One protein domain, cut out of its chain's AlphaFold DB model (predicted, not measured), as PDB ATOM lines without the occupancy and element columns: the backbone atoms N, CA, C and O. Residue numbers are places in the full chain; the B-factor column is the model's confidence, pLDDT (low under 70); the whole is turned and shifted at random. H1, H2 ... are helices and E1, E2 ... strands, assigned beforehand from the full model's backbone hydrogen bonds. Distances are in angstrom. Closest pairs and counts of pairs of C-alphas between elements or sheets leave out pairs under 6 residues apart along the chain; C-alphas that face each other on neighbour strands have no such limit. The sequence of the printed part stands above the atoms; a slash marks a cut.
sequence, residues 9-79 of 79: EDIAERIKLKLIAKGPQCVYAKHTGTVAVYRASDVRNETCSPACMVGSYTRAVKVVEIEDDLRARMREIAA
ATOM      1  N   GLU A   9     -10.730 -49.305-169.122       96.00
ATOM      2  CA  GLU A   9     -10.897 -47.907-168.742       96.00
ATOM      3  C   GLU A   9     -12.160 -47.745-167.876       96.00
ATOM      4  O   GLU A   9     -12.091 -47.230-166.758       96.00
ATOM      5  N   ASP A  10     -13.287 -48.327-168.303       96.75
ATOM      6  CA  ASP A  10     -14.547 -48.312-167.548       96.75
ATOM      7  C   ASP A  10     -14.417 -49.022-166.191       96.75
ATOM      8  O   ASP A  10     -14.964 -48.582-165.170       96.75
ATOM      9  N   ILE A  11     -13.709 -50.156-166.141       97.12
ATOM     10  CA  ILE A  11     -13.464 -50.868-164.879       97.12
ATOM     11  C   ILE A  11     -12.611 -50.000-163.944       97.12
ATOM     12  O   ILE A  11     -12.942 -49.875-162.756       97.12
ATOM     13  N   ALA A  12     -11.538 -49.400-164.458       97.12
ATOM     14  CA  ALA A  12     -10.614 -48.572-163.695       97.12
ATOM     15  C   ALA A  12     -11.308 -47.323-163.134       97.12
ATOM     16  O   ALA A  12     -11.197 -47.039-161.934       97.12
ATOM     17  N   GLU A  13     -12.116 -46.634-163.942       96.56
ATOM     18  CA  GLU A  13     -12.925 -45.499-163.497       96.56
ATOM     19  C   GLU A  13     -13.901 -45.894-162.385       96.56
ATOM     20  O   GLU A  13     -14.002 -45.224-161.352       96.56
ATOM     21  N   ARG A  14     -14.579 -47.039-162.518       96.88
ATOM     22  CA  ARG A  14     -15.489 -47.540-161.475       96.88
ATOM     23  C   ARG A  14     -14.760 -47.864-160.174       96.88
ATOM     24  O   ARG A  14     -15.317 -47.640-159.093       96.88
ATOM     25  N   ILE A  15     -13.538 -48.390-160.239       96.50
ATOM     26  CA  ILE A  15     -12.695 -48.607-159.056       96.50
ATOM     27  C   ILE A  15     -12.305 -47.258-158.442       96.50
ATOM     28  O   ILE A  15     -12.453 -47.080-157.231       96.50
ATOM     29  N   LYS A  16     -11.901 -46.278-159.255       97.00
ATOM     30  CA  LYS A  16     -11.568 -44.924-158.794       97.00
ATOM     31  C   LYS A  16     -12.739 -44.246-158.087       97.00
ATOM     32  O   LYS A  16     -12.564 -43.711-156.990       97.00
ATOM     33  N   LEU A  17     -13.946 -44.337-158.642       96.31
ATOM     34  CA  LEU A  17     -15.161 -43.825-158.006       96.31
ATOM     35  C   LEU A  17     -15.418 -44.496-156.649       96.31
ATOM     36  O   LEU A  17     -15.751 -43.820-155.673       96.31
ATOM     37  N   LYS A  18     -15.198 -45.814-156.538       95.19
ATOM     38  CA  LYS A  18     -15.292 -46.524-155.252       95.19
ATOM     39  C   LYS A  18     -14.238 -46.056-154.253       95.19
ATOM     40  O   LYS A  18     -14.574 -45.916-153.081       95.19
ATOM     41  N   LEU A  19     -13.007 -45.789-154.686       95.94
ATOM     42  CA  LEU A  19     -11.944 -45.274-153.819       95.94
ATOM     43  C   LEU A  19     -12.311 -43.903-153.241       95.94
ATOM     44  O   LEU A  19     -12.183 -43.670-152.034       95.94
ATOM     45  N   ILE A  20     -12.839 -43.013-154.084       95.38
ATOM     46  CA  ILE A  20     -13.320 -41.692-153.665       95.38
ATOM     47  C   ILE A  20     -14.464 -41.851-152.655       95.38
ATOM     48  O   ILE A  20     -14.369 -41.359-151.528       95.38
ATOM     49  N   ALA A  21     -15.498 -42.620-153.001       94.75
ATOM     50  CA  ALA A  21     -16.700 -42.748-152.184       94.75
ATOM     51  C   ALA A  21     -16.481 -43.524-150.874       94.75
ATOM     52  O   ALA A  21     -17.024 -43.162-149.833       94.75
ATOM     53  N   LYS A  22     -15.701 -44.610-150.905       93.81
ATOM     54  CA  LYS A  22     -15.632 -45.605-149.819       93.81
ATOM     55  C   LYS A  22     -14.256 -45.730-149.168       93.81
ATOM     56  O   LYS A  22     -14.129 -46.521-148.235       93.81
ATOM     57  N   GLY A  23     -13.263 -44.963-149.620       94.06
ATOM     58  CA  GLY A  23     -11.895 -45.013-149.102       94.06
ATOM     59  C   GLY A  23     -11.077 -46.159-149.708       94.06
ATOM     60  O   GLY A  23     -11.482 -46.707-150.732       94.06
ATOM     61  N   PRO A  24      -9.936 -46.528-149.100       95.75
ATOM     62  CA  PRO A  24      -9.016 -47.531-149.639       95.75
ATOM     63  C   PRO A  24      -9.682 -48.875-149.962       95.75
ATOM     64  O   PRO A  24     -10.503 -49.371-149.182       95.75
ATOM     65  N   GLN A  25      -9.328 -49.464-151.104       96.19
ATOM     66  CA  GLN A  25      -9.891 -50.727-151.586       96.19
ATOM     67  C   GLN A  25      -8.791 -51.700-152.024       96.19
ATOM     68  O   GLN A  25      -7.826 -51.283-152.656       96.19
ATOM     69  N   CYS A  26      -9.001 -52.992-151.785       95.94
ATOM     70  CA  CYS A  26      -8.268 -54.079-152.424       95.94
ATOM     71  C   CYS A  26      -9.060 -54.586-153.634       95.94
ATOM     72  O   CYS A  26     -10.281 -54.774-153.558       95.94
ATOM     73  N   VAL A  27      -8.367 -54.814-154.744       96.38
ATOM     74  CA  VAL A  27      -8.941 -55.282-156.007       96.38
ATOM     75  C   VAL A  27      -8.388 -56.661-156.326       96.38
ATOM     76  O   VAL A  27      -7.182 -56.888-156.262       96.38
ATOM     77  N   TYR A  28      -9.280 -57.575-156.690       95.75
ATOM     78  CA  TYR A  28      -8.953 -58.949-157.047       95.75
ATOM     79  C   TYR A  28      -9.588 -59.299-158.387       95.75
ATOM     80  O   TYR A  28     -10.758 -58.993-158.615       95.75
ATOM     81  N   ALA A  29      -8.854 -59.996-159.244       94.69
ATOM     82  CA  ALA A  29      -9.363 -60.575-160.475       94.69
ATOM     83  C   ALA A  29      -9.377 -62.097-160.355       94.69
ATOM     84  O   ALA A  29      -8.377 -62.731-160.020       94.69
ATOM     85  N   LYS A  30     -10.528 -62.695-160.639       92.19
ATOM     86  CA  LYS A  30     -10.666 -64.149-160.723       92.19
ATOM     87  C   LYS A  30     -10.210 -64.631-162.097       92.19
ATOM     88  O   LYS A  30     -10.362 -63.909-163.076       92.19
ATOM     89  N   HIS A  31      -9.811 -65.899-162.191       90.56
ATOM     90  CA  HIS A  31      -9.513 -66.575-163.465       90.56
ATOM     91  C   HIS A  31     -10.677 -66.530-164.480       90.56
ATOM     92  O   HIS A  31     -10.488 -66.738-165.667       90.56
ATOM     93  N   THR A  32     -11.904 -66.247-164.029       91.12
ATOM     94  CA  THR A  32     -13.082 -66.042-164.892       91.12
ATOM     95  C   THR A  32     -13.155 -64.640-165.515       91.12
ATOM     96  O   THR A  32     -14.169 -64.286-166.117       91.12
ATOM     97  N   GLY A  33     -12.154 -63.788-165.279       92.00
ATOM     98  CA  GLY A  33     -12.162 -62.365-165.621       92.00
ATOM     99  C   GLY A  33     -12.948 -61.492-164.640       92.00
ATOM    100  O   GLY A  33     -12.893 -60.269-164.721       92.00
ATOM    101  N   THR A  34     -13.686 -62.070-163.687       94.69
ATOM    102  CA  THR A  34     -14.520 -61.288-162.756       94.69
ATOM    103  C   THR A  34     -13.664 -60.480-161.782       94.69
ATOM    104  O   THR A  34     -12.845 -61.053-161.064       94.69
ATOM    105  N   VAL A  35     -13.927 -59.173-161.685       95.56
ATOM    106  CA  VAL A  35     -13.250 -58.267-160.746       95.56
ATOM    107  C   VAL A  35     -14.082 -58.073-159.484       95.56
ATOM    108  O   VAL A  35     -15.234 -57.631-159.530       95.56
ATOM    109  N   ALA A  36     -13.469 -58.358-158.340       94.00
ATOM    110  CA  ALA A  36     -14.004 -58.091-157.016       94.00
ATOM    111  C   ALA A  36     -13.239 -56.936-156.358       94.00
ATOM    112  O   ALA A  36     -12.024 -56.823-156.487       94.00
ATOM    113  N   VAL A  37     -13.964 -56.074-155.647       94.94
ATOM    114  CA  VAL A  37     -13.398 -54.908-154.956       94.94
ATOM    115  C   VAL A  37     -13.941 -54.891-153.540       94.94
ATOM    116  O   VAL A  37     -15.162 -54.852-153.359       94.94
ATOM    117  N   TYR A  38     -13.044 -54.889-152.566       94.44
ATOM    118  CA  TYR A  38     -13.370 -54.872-151.145       94.44
ATOM    119  C   TYR A  38     -12.658 -53.712-150.462       94.44
ATOM    120  O   TYR A  38     -11.636 -53.237-150.949       94.44
ATOM    121  N   ARG A  39     -13.164 -53.258-149.313       93.75
ATOM    122  CA  ARG A  39     -12.423 -52.282-148.501       93.75
ATOM    123  C   ARG A  39     -11.101 -52.895-148.050       93.75
ATOM    124  O   ARG A  39     -11.034 -54.098-147.819       93.75
ATOM    125  N   ALA A  40     -10.069 -52.072-147.883       90.19
ATOM    126  CA  ALA A  40      -8.762 -52.561-147.435       90.19
ATOM    127  C   ALA A  40      -8.835 -53.303-146.083       90.19
ATOM    128  O   ALA A  40      -8.167 -54.312-145.895       90.19
ATOM    129  N   SER A  41      -9.715 -52.862-145.178       89.50
ATOM    130  CA  SER A  41      -9.952 -53.485-143.868       89.50
ATOM    131  C   SER A  41     -11.080 -54.533-143.860       89.50
ATOM    132  O   SER A  41     -11.642 -54.810-142.803       89.50
ATOM    133  N   ASP A  42     -11.520 -55.029-145.019       89.94
ATOM    134  CA  ASP A  42     -12.576 -56.046-145.092       89.94
ATOM    135  C   ASP A  42     -11.996 -57.427-144.752       89.94
ATOM    136  O   ASP A  42     -11.018 -57.854-145.364       89.94
ATOM    137  N   VAL A  43     -12.625 -58.143-143.813       88.12
ATOM    138  CA  VAL A  43     -12.207 -59.492-143.374       88.12
ATOM    139  C   VAL A  43     -12.142 -60.500-144.525       88.12
ATOM    140  O   VAL A  43     -11.380 -61.459-144.479       88.12
ATOM    141  N   ARG A  44     -12.885 -60.267-145.617       84.38
ATOM    142  CA  ARG A  44     -12.827 -61.113-146.819       84.38
ATOM    143  C   ARG A  44     -11.450 -61.123-147.477       84.38
ATOM    144  O   ARG A  44     -11.141 -62.090-148.174       84.38
ATOM    145  N   ASN A  45     -10.621 -60.103-147.248       87.00
ATOM    146  CA  ASN A  45      -9.259 -60.053-147.775       87.00
ATOM    147  C   ASN A  45      -8.376 -61.186-147.229       87.00
ATOM    148  O   ASN A  45      -7.528 -61.671-147.966       87.00
ATOM    149  N   GLU A  46      -8.618 -61.669-146.005       83.56
ATOM    150  CA  GLU A  46      -7.871 -62.795-145.411       83.56
ATOM    151  C   GLU A  46      -8.116 -64.114-146.158       83.56
ATOM    152  O   GLU A  46      -7.264 -64.997-146.193       83.56
ATOM    153  N   THR A  47      -9.289 -64.238-146.783       84.31
ATOM    154  CA  THR A  47      -9.711 -65.442-147.516       84.31
ATOM    155  C   THR A  47      -9.434 -65.368-149.017       84.31
ATOM    156  O   THR A  47      -9.594 -66.359-149.731       84.31
ATOM    157  N   CYS A  48      -9.058 -64.194-149.529       82.88
ATOM    158  CA  CYS A  48      -8.794 -64.012-150.950       82.88
ATOM    159  C   CYS A  48      -7.381 -64.488-151.298       82.88
ATOM    160  O   CYS A  48      -6.412 -64.141-150.630       82.88
ATOM    161  N   SER A  49      -7.256 -65.249-152.387       84.31
ATOM    162  CA  SER A  49      -5.950 -65.706-152.863       84.31
ATOM    163  C   SER A  49      -5.069 -64.515-153.270       84.31
ATOM    164  O   SER A  49      -5.498 -63.726-154.124       84.31
ATOM    165  N   PRO A  50      -3.829 -64.400-152.752       84.25
ATOM    166  CA  PRO A  50      -2.869 -63.390-153.202       84.25
ATOM    167  C   PRO A  50      -2.595 -63.476-154.706       84.25
ATOM    168  O   PRO A  50      -2.417 -62.456-155.365       84.25
ATOM    169  N   ALA A  51      -2.658 -64.684-155.281       85.38
ATOM    170  CA  ALA A  51      -2.487 -64.903-156.714       85.38
ATOM    171  C   ALA A  51      -3.594 -64.262-157.563       85.38
ATOM    172  O   ALA A  51      -3.395 -64.093-158.757       85.38
ATOM    173  N   CYS A  52      -4.732 -63.883-156.972       90.12
ATOM    174  CA  CYS A  52      -5.808 -63.149-157.637       90.12
ATOM    175  C   CYS A  52      -5.760 -61.638-157.362       90.12
ATOM    176  O   CYS A  52      -6.597 -60.906-157.885       90.12
ATOM    177  N   MET A  53      -4.850 -61.152-156.512       93.50
ATOM    178  CA  MET A  53      -4.800 -59.739-156.136       93.50
ATOM    179  C   MET A  53      -4.243 -58.897-157.282       93.50
ATOM    180  O   MET A  53      -3.147 -59.140-157.770       93.50
ATOM    181  N   VAL A  54      -5.000 -57.896-157.710       95.12
ATOM    182  CA  VAL A  54      -4.548 -56.900-158.689       95.12
ATOM    183  C   VAL A  54      -3.745 -55.823-157.969       95.12
ATOM    184  O   VAL A  54      -2.613 -55.549-158.338       95.12
ATOM    185  N   GLY A  55      -4.297 -55.281-156.882       94.31
ATOM    186  CA  GLY A  55      -3.621 -54.260-156.093       94.31
ATOM    187  C   GLY A  55      -4.433 -53.792-154.892       94.31
ATOM    188  O   GLY A  55      -5.615 -54.121-154.735       94.31
ATOM    189  N   SER A  56      -3.781 -53.006-154.038       95.31
ATOM    190  CA  SER A  56      -4.403 -52.280-152.931       95.31
ATOM    191  C   SER A  56      -4.231 -50.790-153.168       95.31
ATOM    192  O   SER A  56      -3.114 -50.283-153.251       95.31
ATOM    193  N   TYR A  57      -5.348 -50.083-153.296       96.94
ATOM    194  CA  TYR A  57      -5.372 -48.705-153.753       96.94
ATOM    195  C   TYR A  57      -5.931 -47.764-152.698       96.94
ATOM    196  O   TYR A  57      -6.822 -48.098-151.912       96.94
ATOM    197  N   THR A  58      -5.459 -46.524-152.749       95.31
ATOM    198  CA  THR A  58      -5.966 -45.415-151.941       95.31
ATOM    199  C   THR A  58      -6.621 -44.365-152.835       95.31
ATOM    200  O   THR A  58      -6.582 -44.444-154.060       95.31
ATOM    201  N   ARG A  59      -7.220 -43.330-152.235       93.31
ATOM    202  CA  ARG A  59      -7.834 -42.221-152.987       93.31
ATOM    203  C   ARG A  59      -6.862 -41.492-153.916       93.31
ATOM    204  O   ARG A  59      -7.322 -40.922-154.901       93.31
ATOM    205  N   ALA A  60      -5.565 -41.508-153.611       94.00
ATOM    206  CA  ALA A  60      -4.544 -40.786-154.361       94.00
ATOM    207  C   ALA A  60      -4.115 -41.488-155.661       94.00
ATOM    208  O   ALA A  60      -3.574 -40.815-156.532       94.00
ATOM    209  N   VAL A  61      -4.394 -42.791-155.813       96.19
ATOM    210  CA  VAL A  61      -4.000 -43.562-157.007       96.19
ATOM    211  C   VAL A  61      -4.552 -42.922-158.283       96.19
ATOM    212  O   VAL A  61      -5.689 -42.436-158.290       96.19
ATOM    213  N   LYS A  62      -3.792 -42.910-159.371       96.19
ATOM    214  CA  LYS A  62      -4.274 -42.441-160.675       96.19
ATOM    215  C   LYS A  62      -5.044 -43.554-161.388       96.19
ATOM    216  O   LYS A  62      -4.798 -44.729-161.155       96.19
ATOM    217  N   VAL A  63      -5.983 -43.183-162.263       96.06
ATOM    218  CA  VAL A  63      -6.774 -44.166-163.034       96.06
ATOM    219  C   VAL A  63      -5.859 -45.033-163.902       96.06
ATOM    220  O   VAL A  63      -5.995 -46.248-163.869       96.06
ATOM    221  N   VAL A  64      -4.852 -44.426-164.538       96.50
ATOM    222  CA  VAL A  64      -3.853 -45.134-165.358       96.50
ATOM    223  C   VAL A  64      -3.113 -46.243-164.600       96.50
ATOM    224  O   VAL A  64      -2.897 -47.311-165.150       96.50
ATOM    225  N   GLU A  65      -2.796 -46.043-163.315       96.50
ATOM    226  CA  GLU A  65      -2.126 -47.072-162.505       96.50
ATOM    227  C   GLU A  65      -3.053 -48.275-162.276       96.50
ATOM    228  O   GLU A  65      -2.623 -49.421-162.340       96.50
ATOM    229  N   ILE A  66      -4.352 -48.021-162.075       96.81
ATOM    230  CA  ILE A  66      -5.357 -49.084-161.962       96.81
ATOM    231  C   ILE A  66      -5.501 -49.814-163.306       96.81
ATOM    232  O   ILE A  66      -5.588 -51.039-163.327       96.81
ATOM    233  N   GLU A  67      -5.542 -49.087-164.425       97.50
ATOM    234  CA  GLU A  67      -5.641 -49.693-165.758       97.50
ATOM    235  C   GLU A  67      -4.461 -50.613-166.066       97.50
ATOM    236  O   GLU A  67      -4.666 -51.713-166.579       97.50
ATOM    237  N   ASP A  68      -3.238 -50.185-165.756       97.38
ATOM    238  CA  ASP A  68      -2.032 -50.959-166.039       97.38
ATOM    239  C   ASP A  68      -2.018 -52.282-165.266       97.38
ATOM    240  O   ASP A  68      -1.755 -53.338-165.857       97.38
ATOM    241  N   ASP A  69      -2.406 -52.258-163.988       96.94
ATOM    242  CA  ASP A  69      -2.542 -53.471-163.181       96.94
ATOM    243  C   ASP A  69      -3.638 -54.401-163.737       96.94
ATOM    244  O   ASP A  69      -3.468 -55.624-163.811       96.94
ATOM    245  N   LEU A  70      -4.767 -53.837-164.184       96.19
ATOM    246  CA  LEU A  70      -5.848 -54.599-164.814       96.19
ATOM    247  C   LEU A  70      -5.415 -55.209-166.159       96.19
ATOM    248  O   LEU A  70      -5.729 -56.372-166.417       96.19
ATOM    249  N   ARG A  71      -4.658 -54.480-166.993       95.88
ATOM    250  CA  ARG A  71      -4.095 -54.974-168.268       95.88
ATOM    251  C   ARG A  71      -3.062 -56.071-168.044       95.88
ATOM    252  O   ARG A  71      -3.023 -57.039-168.806       95.88
ATOM    253  N   ALA A  72      -2.199 -55.930-167.038       94.75
ATOM    254  CA  ALA A  72      -1.255 -56.979-166.655       94.75
ATOM    255  C   ALA A  72      -2.013 -58.252-166.266       94.75
ATOM    256  O   ALA A  72      -1.786 -59.316-166.841       94.75
ATOM    257  N   ARG A  73      -3.017 -58.114-165.398       94.50
ATOM    258  CA  ARG A  73      -3.805 -59.252-164.939       94.50
ATOM    259  C   ARG A  73      -4.661 -59.889-166.035       94.50
ATOM    260  O   ARG A  73      -4.808 -61.107-166.058       94.50
ATOM    261  N   MET A  74      -5.213 -59.101-166.956       93.81
ATOM    262  CA  MET A  74      -5.944 -59.630-168.110       93.81
ATOM    263  C   MET A  74      -5.038 -60.501-168.988       93.81
ATOM    264  O   MET A  74      -5.459 -61.579-169.396       93.81
ATOM    265  N   ARG A  75      -3.793 -60.066-169.237       92.69
ATOM    266  CA  ARG A  75      -2.809 -60.853-169.999       92.69
ATOM    267  C   ARG A  75      -2.485 -62.179-169.320       92.69
ATOM    268  O   ARG A  75      -2.393 -63.182-170.009       92.69
ATOM    269  N   GLU A  76      -2.364 -62.194-167.996       91.88
ATOM    270  CA  GLU A  76      -2.144 -63.431-167.234       91.88
ATOM    271  C   GLU A  76      -3.339 -64.390-167.284       91.88
ATOM    272  O   GLU A  76      -3.146 -65.596-167.309       91.88
ATOM    273  N   ILE A  77      -4.570 -63.871-167.282       89.94
ATOM    274  CA  ILE A  77      -5.788 -64.695-167.355       89.94
ATOM    275  C   ILE A  77      -6.010 -65.241-168.771       89.94
ATOM    276  O   ILE A  77      -6.595 -66.309-168.930       89.94
ATOM    277  N   ALA A  78      -5.605 -64.484-169.791       87.25
ATOM    278  CA  ALA A  78      -5.749 -64.858-171.195       87.25
ATOM    279  C   ALA A  78      -4.603 -65.742-171.727       87.25
ATOM    280  O   ALA A  78      -4.715 -66.230-172.852       87.25
ATOM    281  N   ALA A  79      -3.521 -65.902-170.958       83.06
ATOM    282  CA  ALA A  79      -2.392 -66.788-171.252       83.06
ATOM    283  C   ALA A  79      -2.699 -68.243-170.867       83.06
ATOM    284  O   ALA A  79      -2.261 -69.136-171.627       83.06
TER     285      ALA A  79
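What this domain is: This is residues 9 to 79 of the 79 residues of an uncharacterized protein of Xanthomonas oryzae pv. oryzae (UniProt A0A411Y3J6). Two helices, H1 and H3, cover one face of a three-stranded sheet in two layers; short H2 only grazes the sheet. The 71 printed residues run H1 E1 E2 H2 E3 H3, class mixed, helices and strands; the sheet, E2 E1 E3, is antiparallel. The whole is compact, radius of gyration of the C-alphas 11.4 A, and flat, spanning 33 by 27 by 14 A.

Where its parts are: H1, residues 9 to 22, begins at C-alpha 9 (-10.897, -47.907, -168.742) and measures 19.6 A. E1 is residues 25 to 29, E2 35 to 39, H2 43 to 47, E3 53 to 57. H3, residues 63 to 78, measures 22.3 A and ends at C-alpha 78 (-5.749, -64.858, -171.195).

How they stand to each other: Within hydrogen-bond range are N 26 and O 38, 2.8 A, in hairpin E1 and E2, and N 27 and O 55, 2.8 A, between E1 and E3. E2, H2, E3 form a split strand-helix-strand unit, E1 between its same-way strands, crossover right-handed. H3 touches H1 with residues 63 to 70 alone, closest C-alphas Ala 12 and Glu 67, 5.5 A, at a steep tilt of 56 degrees. H1 and H3 have every O i to N i+4 pair within range; H2 has 0 of 1, but 2 of 2 O i to N i+3.

The domain as a whole: The printed part has no cut, its links are tight, and no printed residue is under 70 in pLDDT.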